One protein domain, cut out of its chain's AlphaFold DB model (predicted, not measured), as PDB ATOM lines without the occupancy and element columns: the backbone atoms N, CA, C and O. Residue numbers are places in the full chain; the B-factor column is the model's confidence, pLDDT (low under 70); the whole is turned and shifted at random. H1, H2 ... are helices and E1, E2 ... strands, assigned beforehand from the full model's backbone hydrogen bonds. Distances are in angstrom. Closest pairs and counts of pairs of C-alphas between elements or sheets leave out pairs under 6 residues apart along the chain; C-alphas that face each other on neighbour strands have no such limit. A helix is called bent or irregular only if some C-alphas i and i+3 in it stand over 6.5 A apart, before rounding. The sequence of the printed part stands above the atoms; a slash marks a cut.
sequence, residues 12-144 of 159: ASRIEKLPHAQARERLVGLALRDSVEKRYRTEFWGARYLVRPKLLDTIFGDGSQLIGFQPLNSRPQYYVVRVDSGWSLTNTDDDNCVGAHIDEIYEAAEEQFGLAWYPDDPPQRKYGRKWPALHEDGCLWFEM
ATOM      1  N   ALA A  12      37.183  22.396 -15.446       45.66
ATOM      2  CA  ALA A  12      36.918  23.059 -14.165       45.66
ATOM      3  C   ALA A  12      37.926  24.181 -13.832       45.66
ATOM      4  O   ALA A  12      37.546  25.226 -13.310       45.66
ATOM      5  N   SER A  13      39.203  24.020 -14.199       45.22
ATOM      6  CA  SER A  13      40.272  24.991 -13.893       45.22
ATOM      7  C   SER A  13      40.292  26.235 -14.796       45.22
ATOM      8  O   SER A  13      40.974  27.215 -14.494       45.22
ATOM      9  N   ARG A  14      39.516  26.250 -15.887       46.66
ATOM     10  CA  ARG A  14      39.425  27.396 -16.814       46.66
ATOM     11  C   ARG A  14      38.406  28.459 -16.381       46.66
ATOM     12  O   ARG A  14      38.344  29.525 -16.988       46.66
ATOM     13  N   ILE A  15      37.617  28.180 -15.342       49.59
ATOM     14  CA  ILE A  15      36.595  29.095 -14.810       49.59
ATOM     15  C   ILE A  15      37.201  30.114 -13.820       49.59
ATOM     16  O   ILE A  15      36.675  31.214 -13.682       49.59
ATOM     17  N   GLU A  16      38.357  29.834 -13.209       48.78
ATOM     18  CA  GLU A  16      38.903  30.647 -12.103       48.78
ATOM     19  C   GLU A  16      39.690  31.915 -12.499       48.78
ATOM     20  O   GLU A  16      40.309  32.545 -11.643       48.78
ATOM     21  N   LYS A  17      39.680  32.349 -13.766       54.00
ATOM     22  CA  LYS A  17      40.389  33.583 -14.184       54.00
ATOM     23  C   LYS A  17      39.608  34.489 -15.136       54.00
ATOM     24  O   LYS A  17      40.208  35.210 -15.927       54.00
ATOM     25  N   LEU A  18      38.280  34.474 -15.077       56.47
ATOM     26  CA  LEU A  18      37.481  35.515 -15.728       56.47
ATOM     27  C   LEU A  18      37.248  36.662 -14.731       56.47
ATOM     28  O   LEU A  18      36.817  36.394 -13.607       56.47
ATOM     29  N   PRO A  19      37.504  37.932 -15.103       74.50
ATOM     30  CA  PRO A  19      37.065  39.084 -14.323       74.50
ATOM     31  C   PRO A  19      35.593  38.919 -13.922       74.50
ATOM     32  O   PRO A  19      34.777  38.511 -14.749       74.50
ATOM     33  N   HIS A  20      35.237  39.242 -12.674       69.75
ATOM     34  CA  HIS A  20      33.893  39.008 -12.122       69.75
ATOM     35  C   HIS A  20      32.747  39.471 -13.040       69.75
ATOM     36  O   HIS A  20      31.714  38.809 -13.104       69.75
ATOM     37  N   ALA A  21      32.929  40.575 -13.771       70.94
ATOM     38  CA  ALA A  21      31.955  41.069 -14.742       70.94
ATOM     39  C   ALA A  21      31.728  40.088 -15.909       70.94
ATOM     40  O   ALA A  21      30.588  39.749 -16.205       70.94
ATOM     41  N   GLN A  22      32.798  39.554 -16.506       73.56
ATOM     42  CA  GLN A  22      32.714  38.591 -17.612       73.56
ATOM     43  C   GLN A  22      32.134  37.245 -17.159       73.56
ATOM     44  O   GLN A  22      31.371  36.614 -17.886       73.56
ATOM     45  N   ALA A  23      32.454  36.809 -15.935       75.62
ATOM     46  CA  ALA A  23      31.867  35.602 -15.361       75.62
ATOM     47  C   ALA A  23      30.350  35.752 -15.139       75.62
ATOM     48  O   ALA A  23      29.587  34.848 -15.473       75.62
ATOM     49  N   ARG A  24      29.903  36.905 -14.617       79.25
ATOM     50  CA  ARG A  24      28.473  37.205 -14.432       79.25
ATOM     51  C   ARG A  24      27.732  37.262 -15.761       79.25
ATOM     52  O   ARG A  24      26.685  36.641 -15.880       79.25
ATOM     53  N   GLU A  25      28.300  37.944 -16.745       84.56
ATOM     54  CA  GLU A  25      27.728  38.064 -18.085       84.56
ATOM     55  C   GLU A  25      27.515  36.693 -18.737       84.56
ATOM     56  O   GLU A  25      26.440  36.375 -19.246       84.56
ATOM     57  N   ARG A  26      28.511  35.813 -18.606       82.81
ATOM     58  CA  ARG A  26      28.415  34.432 -19.075       82.81
ATOM     59  C   ARG A  26      27.316  33.642 -18.361       82.81
ATOM     60  O   ARG A  26      26.597  32.888 -19.009       82.81
ATOM     61  N   LEU A  27      27.175  33.802 -17.045       84.62
ATOM     62  CA  LEU A  27      26.106  33.148 -16.282       84.62
ATOM     63  C   LEU A  27      24.718  33.651 -16.697       84.62
ATOM     64  O   LEU A  27      23.804  32.841 -16.828       84.62
ATOM     65  N   VAL A  28      24.570  34.956 -16.946       85.56
ATOM     66  CA  VAL A  28      23.324  35.540 -17.469       85.56
ATOM     67  C   VAL A  28      23.004  34.960 -18.844       85.56
ATOM     68  O   VAL A  28      21.883  34.506 -19.051       85.56
ATOM     69  N   GLY A  29      23.983  34.886 -19.750       86.50
ATOM     70  CA  GLY A  29      23.802  34.282 -21.072       86.50
ATOM     71  C   GLY A  29      23.360  32.814 -21.010       86.50
ATOM     72  O   GLY A  29      22.437  32.420 -21.721       86.50
ATOM     73  N   LEU A  30      23.955  32.017 -20.116       88.81
ATOM     74  CA  LEU A  30      23.565  30.617 -19.903       88.81
ATOM     75  C   LEU A  30      22.144  30.495 -19.339       88.81
ATOM     76  O   LEU A  30      21.331  29.755 -19.885       88.81
ATOM     77  N   ALA A  31      21.820  31.263 -18.294       89.25
ATOM     78  CA  ALA A  31      20.488  31.255 -17.693       89.25
ATOM     79  C   ALA A  31      19.408  31.724 -18.681       89.25
ATOM     80  O   ALA A  31      18.310  31.159 -18.734       89.25
ATOM     81  N   LEU A  32      19.724  32.735 -19.495       91.31
ATOM     82  CA  LEU A  32      18.858  33.195 -20.568       91.31
ATOM     83  C   LEU A  32      18.640  32.069 -21.578       91.31
ATOM     84  O   LEU A  32      17.487  31.706 -21.805       91.31
ATOM     85  N   ARG A  33      19.708  31.462 -22.115       94.12
ATOM     86  CA  ARG A  33      19.627  30.351 -23.079       94.12
ATOM     87  C   ARG A  33      18.747  29.213 -22.564       94.12
ATOM     88  O   ARG A  33      17.815  28.805 -23.256       94.12
ATOM     89  N   ASP A  34      18.984  28.767 -21.334       91.06
ATOM     90  CA  ASP A  34      18.220  27.687 -20.700       91.06
ATOM     91  C   ASP A  34      16.735  28.027 -20.554       91.06
ATOM     92  O   ASP A  34      15.868  27.153 -20.649       91.06
ATOM     93  N   SER A  35      16.415  29.302 -20.324       89.81
ATOM     94  CA  SER A  35      15.032  29.755 -20.206       89.81
ATOM     95  C   SER A  35      14.330  29.919 -21.558       89.81
ATOM     96  O   SER A  35      13.160  29.553 -21.664       89.81
ATOM     97  N   VAL A  36      15.024  30.436 -22.582       91.81
ATOM     98  CA  VAL A  36      14.411  30.808 -23.866       91.81
ATOM     99  C   VAL A  36      14.347  29.656 -24.854       91.81
ATOM    100  O   VAL A  36      13.408  29.586 -25.637       91.81
ATOM    101  N   GLU A  37      15.289  28.713 -24.807       94.69
ATOM    102  CA  GLU A  37      15.339  27.602 -25.766       94.69
ATOM    103  C   GLU A  37      14.434  26.417 -25.408       94.69
ATOM    104  O   GLU A  37      14.658  25.280 -25.852       94.69
ATOM    105  N   LYS A  38      13.395  26.671 -24.614       91.12
ATOM    106  CA  LYS A  38      12.382  25.681 -24.259       91.12
ATOM    107  C   LYS A  38      11.366  25.538 -25.384       91.12
ATOM    108  O   LYS A  38      11.026  26.494 -26.078       91.12
ATOM    109  N   ARG A  39      10.882  24.310 -25.568       92.06
ATOM    110  CA  ARG A  39       9.792  24.031 -26.501       92.06
ATOM    111  C   ARG A  39       8.467  24.465 -25.893       92.06
ATOM    112  O   ARG A  39       8.220  24.196 -24.721       92.06
ATOM    113  N   TYR A  40       7.614  25.078 -26.698       87.69
ATOM    114  CA  TYR A  40       6.244  25.386 -26.307       87.69
ATOM    115  C   TYR A  40       5.301  25.300 -27.506       87.69
ATOM    116  O   TYR A  40       5.719  25.383 -28.666       87.69
ATOM    117  N   ARG A  41       4.012  25.091 -27.230       91.12
ATOM    118  CA  ARG A  41       2.987  24.982 -28.271       91.12
ATOM    119  C   ARG A  41       2.372  26.339 -28.515       91.12
ATOM    120  O   ARG A  41       1.940  26.972 -27.567       91.12
ATOM    121  N   THR A  42       2.259  26.755 -29.765       90.69
ATOM    122  CA  THR A  42       1.558  27.988 -30.133       90.69
ATOM    123  C   THR A  42       0.616  27.755 -31.303       90.69
ATOM    124  O   THR A  42       0.667  26.708 -31.953       90.69
ATOM    125  N   GLU A  43      -0.251  28.722 -31.559       91.81
ATOM    126  CA  GLU A  43      -1.083  28.767 -32.751       91.81
ATOM    127  C   GLU A  43      -0.620  29.920 -33.636       91.81
ATOM    128  O   GLU A  43      -0.400  31.034 -33.163       91.81
ATOM    129  N   PHE A  44      -0.446  29.645 -34.922       90.25
ATOM    130  CA  PHE A  44      -0.080  30.640 -35.915       90.25
ATOM    131  C   PHE A  44      -0.902  30.379 -37.176       90.25
ATOM    132  O   PHE A  44      -0.925  29.258 -37.679       90.25
ATOM    133  N   TRP A  45      -1.652  31.386 -37.631       90.44
ATOM    134  CA  TRP A  45      -2.589  31.281 -38.762       90.44
ATOM    135  C   TRP A  45      -3.544  30.073 -38.690       90.44
ATOM    136  O   TRP A  45      -3.769  29.379 -39.678       90.44
ATOM    137  N   GLY A  46      -4.105  29.804 -37.506       91.38
ATOM    138  CA  GLY A  46      -5.065  28.712 -37.296       91.38
ATOM    139  C   GLY A  46      -4.443  27.314 -37.191       91.38
ATOM    140  O   GLY A  46      -5.155  26.341 -36.946       91.38
ATOM    141  N   ALA A  47      -3.122  27.186 -37.359       92.75
ATOM    142  CA  ALA A  47      -2.401  25.925 -37.235       92.75
ATOM    143  C   ALA A  47      -1.580  25.878 -35.940       92.75
ATOM    144  O   ALA A  47      -1.024  26.877 -35.485       92.75
ATOM    145  N   ARG A  48      -1.497  24.690 -35.333       93.56
ATOM    146  CA  ARG A  48      -0.716  24.458 -34.111       93.56
ATOM    147  C   ARG A  48       0.732  24.133 -34.455       93.56
ATOM    148  O   ARG A  48       0.987  23.223 -35.239       93.56
ATOM    149  N   TYR A  49       1.664  24.801 -33.788       92.00
ATOM    150  CA  TYR A  49       3.102  24.619 -33.962       92.00
ATOM    151  C   TYR A  49       3.787  24.290 -32.639       92.00
ATOM    152  O   TYR A  49       3.368  24.747 -31.576       92.00
ATOM    153  N   LEU A  50       4.876  23.525 -32.725       93.62
ATOM    154  CA  LEU A  50       5.839  23.356 -31.642       93.62
ATOM    155  C   LEU A  50       7.040  24.262 -31.927       93.62
ATOM    156  O   LEU A  50       7.822  24.008 -32.848       93.62
ATOM    157  N   VAL A  51       7.162  25.336 -31.156       93.50
ATOM    158  CA  VAL A  51       8.198  26.358 -31.324       93.50
ATOM    159  C   VAL A  51       9.326  26.102 -30.340       93.50
ATOM    160  O   VAL A  51       9.083  25.704 -29.203       93.50
ATOM    161  N   ARG A  52      10.567  26.306 -30.786       94.88
ATOM    162  CA  ARG A  52      11.756  26.327 -29.933       94.88
ATOM    163  C   ARG A  52      12.607  27.530 -30.335       94.88
ATOM    164  O   ARG A  52      13.387  27.397 -31.284       94.88
ATOM    165  N   PRO A  53      12.477  28.664 -29.631       95.75
ATOM    166  CA  PRO A  53      13.284  29.841 -29.908       95.75
ATOM    167  C   PRO A  53      14.771  29.532 -29.768       95.75
ATOM    168  O   PRO A  53      15.152  28.577 -29.079       95.75
ATOM    169  N   LYS A  54      15.613  30.333 -30.416       97.19
ATOM    170  CA  LYS A  54      17.070  30.183 -30.352       97.19
ATOM    171  C   LYS A  54      17.755  31.476 -29.977       97.19
ATOM    172  O   LYS A  54      17.485  32.496 -30.590       97.19
ATOM    173  N   LEU A  55      18.632  31.427 -28.980       97.25
ATOM    174  CA  LEU A  55      19.382  32.603 -28.549       97.25
ATOM    175  C   LEU A  55      20.590  32.817 -29.465       97.25
ATOM    176  O   LEU A  55      21.422  31.903 -29.584       97.25
ATOM    177  N   LEU A  56      20.694  34.013 -30.048       97.06
ATOM    178  CA  LEU A  56      21.920  34.449 -30.708       97.06
ATOM    179  C   LEU A  56      23.025  34.678 -29.673       97.06
ATOM    180  O   LEU A  56      22.782  35.260 -28.617       97.06
ATOM    181  N   ASP A  57      24.222  34.164 -29.961       95.69
ATOM    182  CA  ASP A  57      25.403  34.364 -29.111       95.69
ATOM    183  C   ASP A  57      25.944  35.794 -29.233       95.69
ATOM    184  O   ASP A  57      26.481  36.333 -28.262       95.69
ATOM    185  N   THR A  58      25.768  36.416 -30.401       96.69
ATOM    186  CA  THR A  58      26.138  37.810 -30.654       96.69
ATOM    187  C   THR A  58      25.277  38.762 -29.825       96.69
ATOM    188  O   THR A  58      24.051  38.635 -29.759       96.69
ATOM    189  N   ILE A  59      25.945  39.726 -29.192       96.38
ATOM    190  CA  ILE A  59      25.336  40.804 -28.416       96.38
ATOM    191  C   ILE A  59      25.604  42.106 -29.161       96.38
ATOM    192  O   ILE A  59      26.762  42.426 -29.430       96.38
ATOM    193  N   PHE A  60      24.548  42.855 -29.459       95.62
ATOM    194  CA  PHE A  60      24.646  44.157 -30.107       95.62
ATOM    195  C   PHE A  60      24.591  45.261 -29.048       95.62
ATOM    196  O   PHE A  60      23.736  45.229 -28.159       95.62
ATOM    197  N   GLY A  61      25.526  46.212 -29.129       94.50
ATOM    198  CA  GLY A  61      25.654  47.316 -28.175       94.50
ATOM    199  C   GLY A  61      25.804  46.854 -26.722       94.50
ATOM    200  O   GLY A  61      26.623  45.985 -26.417       94.50
ATOM    201  N   ASP A  62      25.022  47.441 -25.816       93.94
ATOM    202  CA  ASP A  62      25.038  47.087 -24.389       93.94
ATOM    203  C   ASP A  62      24.358  45.743 -24.043       93.94
ATOM    204  O   ASP A  62      24.533  45.229 -22.932       93.94
ATOM    205  N   GLY A  63      23.586  45.158 -24.967       93.00
ATOM    206  CA  GLY A  63      22.893  43.885 -24.780       93.00
ATOM    207  C   GLY A  63      21.850  43.850 -23.662       93.00
ATOM    208  O   GLY A  63      21.544  42.755 -23.165       93.00
ATOM    209  N   SER A  64      21.363  45.013 -23.227       92.06
ATOM    210  CA  SER A  64      20.436  45.165 -22.100       92.06
ATOM    211  C   SER A  64      18.971  45.021 -22.511       92.06
ATOM    212  O   SER A  64      18.123  44.739 -21.661       92.06
ATOM    213  N   GLN A  65      18.663  45.164 -23.803       93.56
ATOM    214  CA  GLN A  65      17.331  44.963 -24.363       93.56
ATOM    215  C   GLN A  65      17.235  43.603 -25.063       93.56
ATOM    216  O   GLN A  65      18.164  43.156 -25.732       93.56
ATOM    217  N   LEU A  66      16.096  42.921 -24.912       95.44
ATOM    218  CA  LEU A  66      15.813  41.659 -25.591       95.44
ATOM    219  C   LEU A  66      14.732  41.854 -26.648       95.44
ATOM    220  O   LEU A  66      13.673  42.423 -26.375       95.44
ATOM    221  N   ILE A  67      14.968  41.298 -27.830       96.12
ATOM    222  CA  ILE A  67      13.971  41.230 -28.897       96.12
ATOM    223  C   ILE A  67      13.783  39.793 -29.370       96.12
ATOM    224  O   ILE A  67      14.706  38.974 -29.341       96.12
ATOM    225  N   GLY A  68      12.572  39.489 -29.824       96.38
ATOM    226  CA  GLY A  68      12.333  38.358 -30.704       96.38
ATOM    227  C   GLY A  68      12.538  38.802 -32.146       96.38
ATOM    228  O   GLY A  68      11.860  39.721 -32.588       96.38
ATOM    229  N   PHE A  69      13.445  38.154 -32.870       96.56
ATOM    230  CA  PHE A  69      13.686  38.357 -34.296       96.56
ATOM    231  C   PHE A  69      13.117  37.177 -35.085       96.56
ATOM    232  O   PHE A  69      13.537  36.032 -34.911       96.56
ATOM    233  N   GLN A  70      12.127  37.436 -35.935       95.38
ATOM    234  CA  GLN A  70      11.347  36.401 -36.603       95.38
ATOM    235  C   GLN A  70      11.384  36.571 -38.131       95.38
ATOM    236  O   GLN A  70      10.590  37.349 -38.683       95.38
ATOM    237  N   PRO A  71      12.244  35.808 -38.832       94.12
ATOM    238  CA  PRO A  71      12.213  35.735 -40.289       94.12
ATOM    239  C   PRO A  71      10.860  35.227 -40.794       94.12
ATOM    240  O   PRO A  71      10.203  34.402 -40.155       94.12
ATOM    241  N   LEU A  72      10.429  35.712 -41.956       91.88
ATOM    242  CA  LEU A  72       9.107  35.435 -42.521       91.88
ATOM    243  C   LEU A  72       8.878  33.941 -42.789       91.88
ATOM    244  O   LEU A  72       7.818  33.415 -42.449       91.88
ATOM    245  N   ASN A  73       9.880  33.248 -43.330       89.38
ATOM    246  CA  ASN A  73       9.739  31.854 -43.763       89.38
ATOM    247  C   ASN A  73       9.945  30.821 -42.654       89.38
ATOM    248  O   ASN A  73       9.626  29.648 -42.842       89.38
ATOM    249  N   SER A  74      10.463  31.229 -41.496       89.31
ATOM    250  CA  SER A  74      10.627  30.341 -40.343       89.31
ATOM    251  C   SER A  74       9.470  30.441 -39.347       89.31
ATOM    252  O   SER A  74       9.444  29.684 -38.375       89.31
ATOM    253  N   ARG A  75       8.477  31.312 -39.586       91.44
ATOM    254  CA  ARG A  75       7.337  31.507 -38.679       91.44
ATOM    255  C   ARG A  75       6.598  30.191 -38.386       91.44
ATOM    256  O   ARG A  75       6.342  29.412 -39.304       91.44
ATOM    257  N   PRO A  76       6.210  29.940 -37.123       94.00
ATOM    258  CA  PRO A  76       6.339  30.822 -35.957       94.00
ATOM    259  C   PRO A  76       7.654  30.674 -35.162       94.00
ATOM    260  O   PRO A  76       7.720  31.146 -34.030       94.00
ATOM    261  N   GLN A  77       8.699  30.033 -35.699       94.81
ATOM    262  CA  GLN A  77      10.024  30.035 -35.061       94.81
ATOM    263  C   GLN A  77      10.625  31.446 -35.068       94.81
ATOM    264  O   GLN A  77      10.274  32.273 -35.909       94.81
ATOM    265  N   TYR A  78      11.499  31.737 -34.110       96.12
ATOM    266  CA  TYR A  78      12.174  33.028 -34.000       96.12
ATOM    267  C   TYR A  78      13.462  32.901 -33.183       96.12
ATOM    268  O   TYR A  78      13.635  31.968 -32.388       96.12
ATOM    269  N   TYR A  79      14.364  33.849 -33.386       97.38
ATOM    270  CA  TYR A  79      15.576  34.014 -32.605       97.38
ATOM    271  C   TYR A  79      15.339  35.008 -31.471       97.38
ATOM    272  O   TYR A  79      14.528  35.922 -31.587       97.38
ATOM    273  N   VAL A  80      16.047  34.832 -30.366       97.12
ATOM    274  CA  VAL A  80      16.130  35.804 -29.281       97.12
ATOM    275  C   VAL A  80      17.457  36.522 -29.426       97.12
ATOM    276  O   VAL A  80      18.489  35.866 -29.559       97.12
ATOM    277  N   VAL A  81      17.419  37.849 -29.404       97.25
ATOM    278  CA  VAL A  81      18.587  38.692 -29.662       97.25
ATOM    279  C   VAL A  81      18.736  39.704 -28.540       97.25
ATOM    280  O   VAL A  81      17.746  40.259 -28.060       97.25
ATOM    281  N   ARG A  82      19.983  39.915 -28.118       96.69
ATOM    282  CA  ARG A  82      20.359  40.941 -27.150       96.69
ATOM    283  C   ARG A  82      20.868  42.153 -27.900       96.69
ATOM    284  O   ARG A  82      21.868  42.047 -28.604       96.69
ATOM    285  N   VAL A  83      20.166  43.260 -27.747       96.38
ATOM    286  CA  VAL A  83      20.411  44.496 -28.481       96.38
ATOM    287  C   VAL A  83      20.650  45.660 -27.534       96.38
ATOM    288  O   VAL A  83      20.380  45.558 -26.331       96.38
ATOM    289  N   ASP A  84      21.163  46.747 -28.097       95.31
ATOM    290  CA  ASP A  84      21.425  47.977 -27.371       95.31
ATOM    291  C   ASP A  84      20.119  48.562 -26.825       95.31
ATOM    292  O   ASP A  84      19.099  48.597 -27.521       95.31
ATOM    293  N   SER A  85      20.135  49.034 -25.579       93.06
ATOM    294  CA  SER A  85      18.968  49.686 -24.977       93.06
ATOM    295  C   SER A  85      18.572  51.008 -25.651       93.06
ATOM    296  O   SER A  85      17.446  51.471 -25.468       93.06
ATOM    297  N   GLY A  86      19.461  51.605 -26.446       92.38
ATOM    298  CA  GLY A  86      19.176  52.762 -27.286       92.38
ATOM    299  C   GLY A  86      18.428  52.433 -28.580       92.38
ATOM    300  O   GLY A  86      17.971  53.361 -29.248       92.38
ATOM    301  N   TRP A  87      18.280  51.150 -28.945       93.38
ATOM    302  CA  TRP A  87      17.598  50.769 -30.181       93.38
ATOM    303  C   TRP A  87      16.077  50.896 -30.067       93.38
ATOM    304  O   TRP A  87      15.413  50.183 -29.305       93.38
ATOM    305  N   SER A  88      15.504  51.761 -30.902       92.25
ATOM    306  CA  SER A  88      14.063  51.936 -31.047       92.25
ATOM    307  C   SER A  88      13.424  50.712 -31.700       92.25
ATOM    308  O   SER A  88      13.847  50.232 -32.753       92.25
ATOM    309  N   LEU A  89      12.354  50.198 -31.091       88.81
ATOM    310  CA  LEU A  89      11.580  49.089 -31.657       88.81
ATOM    311  C   LEU A  89      10.604  49.546 -32.748       88.81
ATOM    312  O   LEU A  89      10.004  48.703 -33.417       88.81
ATOM    313  N   THR A  90      10.422  50.856 -32.922       84.38
ATOM    314  CA  THR A  90       9.550  51.434 -33.944       84.38
ATOM    315  C   THR A  90      10.332  51.792 -35.202       84.38
ATOM    316  O   THR A  90      11.439  52.305 -35.120       84.38
ATOM    317  N   ASN A  91       9.713  51.604 -36.369       75.06
ATOM    318  CA  ASN A  91      10.275  51.969 -37.680       75.06
ATOM    319  C   ASN A  91      10.221  53.475 -37.992       75.06
ATOM    320  O   ASN A  91      10.209  53.858 -39.156       75.06
ATOM    321  N   THR A  92      10.076  54.325 -36.979       73.62
ATOM    322  CA  THR A  92       9.886  55.773 -37.151       73.62
ATOM    323  C   THR A  92      11.120  56.592 -36.792       73.62
ATOM    324  O   THR A  92      11.118  57.791 -37.045       73.62
ATOM    325  N   ASP A  93      12.140  55.963 -36.202       71.44
ATOM    326  CA  ASP A  93      13.410  56.602 -35.864       71.44
ATOM    327  C   ASP A  93      14.474  56.131 -36.863       71.44
ATOM    328  O   ASP A  93      14.828  54.952 -36.872       71.44
ATOM    329  N   ASP A  94      14.954  57.037 -37.717       67.25
ATOM    330  CA  ASP A  94      15.694  56.662 -38.933       67.25
ATOM    331  C   ASP A  94      17.039  55.958 -38.657       67.25
ATOM    332  O   ASP A  94      17.346  54.976 -39.326       67.25
ATOM    333  N   ASP A  95      17.804  56.379 -37.640       75.94
ATOM    334  CA  ASP A  95      19.198  55.915 -37.477       75.94
ATOM    335  C   ASP A  95      19.437  54.959 -36.296       75.94
ATOM    336  O   ASP A  95      20.482  54.321 -36.227       75.94
ATOM    337  N   ASN A  96      18.493  54.851 -35.356       83.00
ATOM    338  CA  ASN A  96      18.649  54.037 -34.140       83.00
ATOM    339  C   ASN A  96      17.527  53.007 -33.978       83.00
ATOM    340  O   ASN A  96      17.302  52.519 -32.873       83.00
ATOM    341  N   CYS A  97      16.758  52.697 -35.022       89.50
ATOM    342  CA  CYS A  97      15.767  51.630 -34.929       89.50
ATOM    343  C   CYS A  97      16.388  50.254 -35.192       89.50
ATOM    344  O   CYS A  97      17.380  50.123 -35.903       89.50
ATOM    345  N   VAL A  98      15.753  49.195 -34.680       91.94
ATOM    346  CA  VAL A  98      16.131  47.801 -34.991       91.94
ATOM    347  C   VAL A  98      16.182  47.557 -36.505       91.94
ATOM    348  O   VAL A  98      17.005  46.774 -36.970       91.94
ATOM    349  N   GLY A  99      15.332  48.244 -37.277       91.62
ATOM    350  CA  GLY A  99      15.315  48.154 -38.735       91.62
ATOM    351  C   GLY A  99      16.629  48.584 -39.393       91.62
ATOM    352  O   GLY A  99      17.022  47.966 -40.375       91.62
ATOM    353  N   ALA A 100      17.333  49.573 -38.832       91.88
ATOM    354  CA  ALA A 100      18.627  50.034 -39.339       91.88
ATOM    355  C   ALA A 100      19.763  49.020 -39.100       91.88
ATOM    356  O   ALA A 100      20.758  49.039 -39.816       91.88
ATOM    357  N   HIS A 101      19.591  48.110 -38.136       93.25
ATOM    358  CA  HIS A 101      20.579  47.094 -37.751       93.25
ATOM    359  C   HIS A 101      20.165  45.669 -38.144       93.25
ATOM    360  O   HIS A 101      20.712  44.684 -37.645       93.25
ATOM    361  N   ILE A 102      19.155  45.531 -39.007       93.94
ATOM    362  CA  ILE A 102      18.573  44.222 -39.309       93.94
ATOM    363  C   ILE A 102      19.541  43.309 -40.060       93.94
ATOM    364  O   ILE A 102      19.561  42.105 -39.806       93.94
ATOM    365  N   ASP A 103      20.375  43.888 -40.923       93.94
ATOM    366  CA  ASP A 103      21.380  43.163 -41.696       93.94
ATOM    367  C   ASP A 103      22.449  42.573 -40.764       93.94
ATOM    368  O   ASP A 103      22.792  41.401 -40.886       93.94
ATOM    369  N   GLU A 104      22.868  43.313 -39.731       95.75
ATOM    370  CA  GLU A 104      23.809  42.817 -38.715       95.75
ATOM    371  C   GLU A 104      23.234  41.617 -37.935       95.75
ATOM    372  O   GLU A 104      23.944  40.664 -37.596       95.75
ATOM    373  N   ILE A 105      21.924  41.630 -37.657       96.56
ATOM    374  CA  ILE A 105      21.232  40.506 -37.009       96.56
ATOM    375  C   ILE A 105      21.160  39.299 -37.953       96.56
ATOM    376  O   ILE A 105      21.341  38.162 -37.503       96.56
ATOM    377  N   TYR A 106      20.893  39.527 -39.241       95.75
ATOM    378  CA  TYR A 106      20.899  38.479 -40.259       95.75
ATOM    379  C   TYR A 106      22.273  37.821 -40.372       95.75
ATOM    380  O   TYR A 106      22.360  36.597 -40.262       95.75
ATOM    381  N   GLU A 107      23.330  38.619 -40.497       95.94
ATOM    382  CA  GLU A 107      24.713  38.144 -40.565       95.94
ATOM    383  C   GLU A 107      25.079  37.309 -39.332       95.94
ATOM    384  O   GLU A 107      25.582  36.194 -39.466       95.94
ATOM    385  N   ALA A 108      24.744  37.775 -38.123       97.25
ATOM    386  CA  ALA A 108      25.001  37.017 -36.899       97.25
ATOM    387  C   ALA A 108      24.229  35.683 -36.845       97.25
ATOM    388  O   ALA A 108      24.746  34.671 -36.362       97.25
ATOM    389  N   ALA A 109      22.985  35.658 -37.331       96.38
ATOM    390  CA  ALA A 109      22.193  34.434 -37.396       96.38
ATOM    391  C   ALA A 109      22.731  33.449 -38.447       96.38
ATOM    392  O   ALA A 109      22.753  32.242 -38.187       96.38
ATOM    393  N   GLU A 110      23.187  33.945 -39.599       94.94
ATOM    394  CA  GLU A 110      23.886  33.140 -40.598       94.94
ATOM    395  C   GLU A 110      25.192  32.577 -40.039       94.94
ATOM    396  O   GLU A 110      25.429  31.376 -40.156       94.94
ATOM    397  N   GLU A 111      26.027  33.397 -39.404       95.88
ATOM    398  CA  GLU A 111      27.308  32.951 -38.854       95.88
ATOM    399  C   GLU A 111      27.103  31.827 -37.828       95.88
ATOM    400  O   GLU A 111      27.811  30.816 -37.838       95.88
ATOM    401  N   GLN A 112      26.090  31.962 -36.970       96.62
ATOM    402  CA  GLN A 112      25.844  31.003 -35.898       96.62
ATOM    403  C   GLN A 112      25.111  29.734 -36.353       96.62
ATOM    404  O   GLN A 112      25.398  28.642 -35.849       96.62
ATOM    405  N   PHE A 113      24.135  29.844 -37.258       95.12
ATOM    406  CA  PHE A 113      23.247  28.726 -37.612       95.12
ATOM    407  C   PHE A 113      23.315  28.297 -39.084       95.12
ATOM    408  O   PHE A 113      22.761  27.249 -39.437       95.12
ATOM    409  N   GLY A 114      24.011  29.058 -39.923       92.94
ATOM    410  CA  GLY A 114      24.093  28.891 -41.370       92.94
ATOM    411  C   GLY A 114      22.813  29.300 -42.098       92.94
ATOM    412  O   GLY A 114      21.740  29.411 -41.502       92.94
ATOM    413  N   LEU A 115      22.899  29.445 -43.422       89.50
ATOM    414  CA  LEU A 115      21.719  29.625 -44.272       89.50
ATOM    415  C   LEU A 115      20.957  28.315 -44.460       89.50
ATOM    416  O   LEU A 115      21.547  27.231 -44.470       89.50
ATOM    417  N   ALA A 116      19.644  28.421 -44.645       86.31
ATOM    418  CA  ALA A 116      18.735  27.325 -44.959       86.31
ATOM    419  C   ALA A 116      18.950  26.789 -46.386       86.31
ATOM    420  O   ALA A 116      18.697  25.610 -46.647       86.31
ATOM    421  N   TRP A 117      19.451  27.642 -47.281       80.56
ATOM    422  CA  TRP A 117      19.814  27.311 -48.653       80.56
ATOM    423  C   TRP A 117      20.982  28.194 -49.109       80.56
ATOM    424  O   TRP A 117      21.045  29.361 -48.732       80.56
ATOM    425  N   TYR A 118      21.883  27.653 -49.930       78.06
ATOM    426  CA  TYR A 118      22.856  28.451 -50.680       78.06
ATOM    427  C   TYR A 118      22.510  28.470 -52.177       78.06
ATOM    428  O   TYR A 118      21.994  27.472 -52.690       78.06
ATOM    429  N   PRO A 119      22.814  29.555 -52.915       74.81
ATOM    430  CA  PRO A 119      22.601  29.619 -54.365       74.81
ATOM    431  C   PRO A 119      23.265  28.476 -55.140       74.81
ATOM    432  O   PRO A 119      22.673  27.951 -56.084       74.81
ATOM    433  N   ASP A 120      24.445  28.055 -54.685       80.62
ATOM    434  CA  ASP A 120      25.236  26.982 -55.294       80.62
ATOM    435  C   ASP A 120      24.888  25.583 -54.756       80.62
ATOM    436  O   ASP A 120      25.511  24.592 -55.152       80.62
ATOM    437  N   ASP A 121      23.909  25.461 -53.847       78.19
ATOM    438  CA  ASP A 121      23.512  24.148 -53.350       78.19
ATOM    439  C   ASP A 121      22.914  23.310 -54.490       78.19
ATOM    440  O   ASP A 121      22.016  23.763 -55.216       78.19
ATOM    441  N   PRO A 122      23.334  22.039 -54.632       77.19
ATOM    442  CA  PRO A 122      22.716  21.151 -55.599       77.19
ATOM    443  C   PRO A 122      21.219  20.993 -55.264       77.19
ATOM    444  O   PRO A 122      20.843  21.058 -54.087       77.19
ATOM    445  N   PRO A 123      20.335  20.735 -56.249       70.44
ATOM    446  CA  PRO A 123      18.881  20.724 -56.045       70.44
ATOM    447  C   PRO A 123      18.400  19.831 -54.891       70.44
ATOM    448  O   PRO A 123      17.391  20.121 -54.257       70.44
ATOM    449  N   GLN A 124      19.142  18.765 -54.578       69.25
ATOM    450  CA  GLN A 124      18.845  17.835 -53.484       69.25
ATOM    451  C   GLN A 124      19.093  18.429 -52.082       69.25
ATOM    452  O   GLN A 124      18.636  17.861 -51.093       69.25
ATOM    453  N   ARG A 125      19.822  19.548 -51.978       65.56
ATOM    454  CA  ARG A 125      20.162  20.251 -50.727       65.56
ATOM    455  C   ARG A 125      19.436  21.581 -50.542       65.56
ATOM    456  O   ARG A 125      19.375  22.046 -49.408       65.56
ATOM    457  N   LYS A 126      18.812  22.116 -51.598       59.22
ATOM    458  CA  LYS A 126      18.146  23.433 -51.639       59.22
ATOM    459  C   LYS A 126      17.056  23.654 -50.571       59.22
ATOM    460  O   LYS A 126      16.690  24.788 -50.303       59.22
ATOM    461  N   TYR A 127      16.567  22.587 -49.931       61.50
ATOM    462  CA  TYR A 127      15.589  22.642 -48.831       61.50
ATOM    463  C   TYR A 127      15.970  21.739 -47.644       61.50
ATOM    464  O   TYR A 127      15.118  21.321 -46.859       61.50
ATOM    465  N   GLY A 128      17.242  21.345 -47.548       62.22
ATOM    466  CA  GLY A 128      17.679  20.287 -46.635       62.22
ATOM    467  C   GLY A 128      17.897  20.743 -45.194       62.22
ATOM    468  O   GLY A 128      17.839  19.922 -44.274       62.22
ATOM    469  N   ARG A 129      18.163  22.033 -44.974       77.31
ATOM    470  CA  ARG A 129      18.514  22.550 -43.652       77.31
ATOM    471  C   ARG A 129      17.261  22.996 -42.918       77.31
ATOM    472  O   ARG A 129      16.453  23.768 -43.421       77.31
ATOM    473  N   LYS A 130      17.086  22.447 -41.722       87.50
ATOM    474  CA  LYS A 130      15.951  22.738 -40.847       87.50
ATOM    475  C   LYS A 130      16.329  23.852 -39.881       87.50
ATOM    476  O   LYS A 130      17.509  24.134 -39.682       87.50
ATOM    477  N   TRP A 131      15.318  24.423 -39.233       91.25
ATOM    478  CA  TRP A 131      15.502  25.287 -38.067       91.25
ATOM    479  C   TRP A 131      16.600  24.726 -37.135       91.25
ATOM    480  O   TRP A 131      16.524  23.541 -36.779       91.25
ATOM    481  N   PRO A 132      17.611  25.523 -36.743       94.94
ATOM    482  CA  PRO A 132      17.623  26.989 -36.755       94.94
ATOM    483  C   PRO A 132      18.368  27.661 -37.911       94.94
ATOM    484  O   PRO A 132      18.712  28.829 -37.772       94.94
ATOM    485  N   ALA A 133      18.610  26.971 -39.027       94.12
ATOM    486  CA  ALA A 133      19.212  27.608 -40.197       94.12
ATOM    487  C   ALA A 133      18.349  28.781 -40.700       94.12
ATOM    488  O   ALA A 133      17.120  28.669 -40.777       94.12
ATOM    489  N   LEU A 134      19.006  29.893 -41.022       91.19
ATOM    490  CA  LEU A 134      18.385  31.152 -41.402       91.19
ATOM    491  C   LEU A 134      17.821  31.081 -42.820       91.19
ATOM    492  O   LEU A 134      18.525  30.742 -43.765       91.19
ATOM    493  N   HIS A 135      16.557  31.454 -42.985       87.38
ATOM    494  CA  HIS A 135      16.006  31.750 -44.301       87.38
ATOM    495  C   HIS A 135      15.900  33.263 -44.432       87.38
ATOM    496  O   HIS A 135      14.988  33.863 -43.860       87.38
ATOM    497  N   GLU A 136      16.857  33.858 -45.137       78.25
ATOM    498  CA  GLU A 136      16.855  35.288 -45.420       78.25
ATOM    499  C   GLU A 136      15.637  35.625 -46.287       78.25
ATOM    500  O   GLU A 136      15.396  34.980 -47.309       78.25
ATOM    501  N   ASP A 137      14.803  36.533 -45.789       82.00
ATOM    502  CA  ASP A 137      13.609  37.089 -46.430       82.00
ATOM    503  C   ASP A 137      13.152  38.298 -45.590       82.00
ATOM    504  O   ASP A 137      13.892  38.771 -44.732       82.00
ATOM    505  N   GLY A 138      11.945  38.837 -45.771       89.56
ATOM    506  CA  GLY A 138      11.414  39.820 -44.816       89.56
ATOM    507  C   GLY A 138      11.413  39.292 -43.366       89.56
ATOM    508  O   GLY A 138      11.371  38.084 -43.125       89.56
ATOM    509  N   CYS A 139      11.400  40.181 -42.376       93.25
ATOM    510  CA  CYS A 139      11.316  39.811 -40.959       93.25
ATOM    511  C   CYS A 139      10.246  40.615 -40.218       93.25
ATOM    512  O   CYS A 139       9.613  41.523 -40.755       93.25
ATOM    513  N   LEU A 140      10.012  40.233 -38.967       93.62
ATOM    514  CA  LEU A 140       9.444  41.112 -37.954       93.62
ATOM    515  C   LEU A 140      10.276  40.996 -36.680       93.62
ATOM    516  O   LEU A 140      10.944  39.980 -36.462       93.62
ATOM    517  N   TRP A 141      10.175  41.999 -35.819       94.38
ATOM    518  CA  TRP A 141      10.695  41.931 -34.461       94.38
ATOM    519  C   TRP A 141       9.642  42.363 -33.446       94.38
ATOM    520  O   TRP A 141       8.656  43.023 -33.780       94.38
ATOM    521  N   PHE A 142       9.836  41.957 -32.197       93.19
ATOM    522  CA  PHE A 142       8.969  42.323 -31.082       93.19
ATOM    523  C   PHE A 142       9.758  42.411 -29.778       93.19
ATOM    524  O   PHE A 142      10.764  41.722 -29.601       93.19
ATOM    525  N   GLU A 143       9.279  43.242 -28.850       92.75
ATOM    526  CA  GLU A 143       9.842  43.341 -27.503       92.75
ATOM    527  C   GLU A 143       9.748  41.984 -26.797       92.75
ATOM    528  O   GLU A 143       8.684  41.354 -26.750       92.75
ATOM    529  N   MET A 144      10.853  41.545 -26.201       90.69
ATOM    530  CA  MET A 144      10.885  40.358 -25.366       90.69
ATOM    531  C   MET A 144      11.314  40.730 -23.949       90.69
ATOM    532  O   MET A 144      12.257  41.481 -23.737       90.69
TER     533      MET A 144
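AT A GLANCE: This is residues 12 to 144 of the 159 residues of an uncharacterized protein of Sinimarinibacterium sp. CAU 1509 (UniProt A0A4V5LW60). A strongly twisted four-stranded sheet, E3, E5, E4, E6, curls round helix H2 on one face, while the later part of H1 covers edge strand E3 on the other face and its earlier part reaches past the sheet. A separate hairpin, E1 and E2, lies away from this body and leads into E3, and residues 119 to 124 stick out of the long link after H2. The printed part has 133 residues, with two named helices and six named strands in the order H1 E1 E2 E3 E4 E5 H2 E6; the larger sheet is mixed, and the class is mixed, helices and strands. The whole is only just compact, close to loose, with a radius of gyration of the C-alphas of 16.6 A and spans of 49 by 42 by 33 A.

IN THESE COORDINATES: Begin with the larger sheet: E3 is residues 54 to 59, 13.6 A long, E5 is 79 to 83, E4 is 65 to 71, 19.1 A, and E6 is 139 to 144, 15.6 A. E6 ends at C-alpha 144, (10.885, 40.358, -25.366). H2, residues 98 to 113, runs 20.5 A; it is irregular, with C-alphas 100 and 103 7.8 A apart, and has a kink of 32 degrees near residue 105. Find C-alpha 20 at (33.893, 39.008, -12.122); from there H1, residues 20 to 36, runs 24.2 A. E1 is residues 40 to 44 and E2 is 47 to 51.

HOW THE PARTS SIT: In the sheet, look first at E3 and E5, which are parallel, with N 56 and O 80 at 2.9 A, within hydrogen-bond range. E5 and E4 form an antiparallel hairpin, with N 69 and O 79 at 2.8 A. E4 and E6 are antiparallel, with N 68 and O 142 at 2.9 A. E5, H2 and E6 make a split strand-helix-strand unit, two strands running the same way with E4 between them, and its crossover is right-handed. H2 is on the sheet; its closest C-alphas to E3 are Ala 108 and Thr 58, 6.4 A apart. H1 is on the opposite face, which gives three layers, helices on both faces of a sheet. H1 runs along E3, at 14 degrees on the local plane, at a height over the sheet of 10.6 A; the closest C-alphas are Arg 33 and Leu 55, 5.9 A. In the antiparallel hairpin E1 and E2, N 42 and O 49 are 2.9 A apart; E2 runs on into E3 at 51 degrees. Every O i to N i+4 pair is within hydrogen-bond range in H1, and 10 of 12 in H2.

THE WHOLE: The two C-alphas farthest apart, Lys 17 and Gly 46, are 51.2 A apart. The printed part has no cut. The links E5 to H2, 14 residues, and H2 to E6, 25 residues, are long. Look for pLDDT under 70 at residues 12 to 18, 20, 94 and 124 to 128; the mean of the printed part is 86.6.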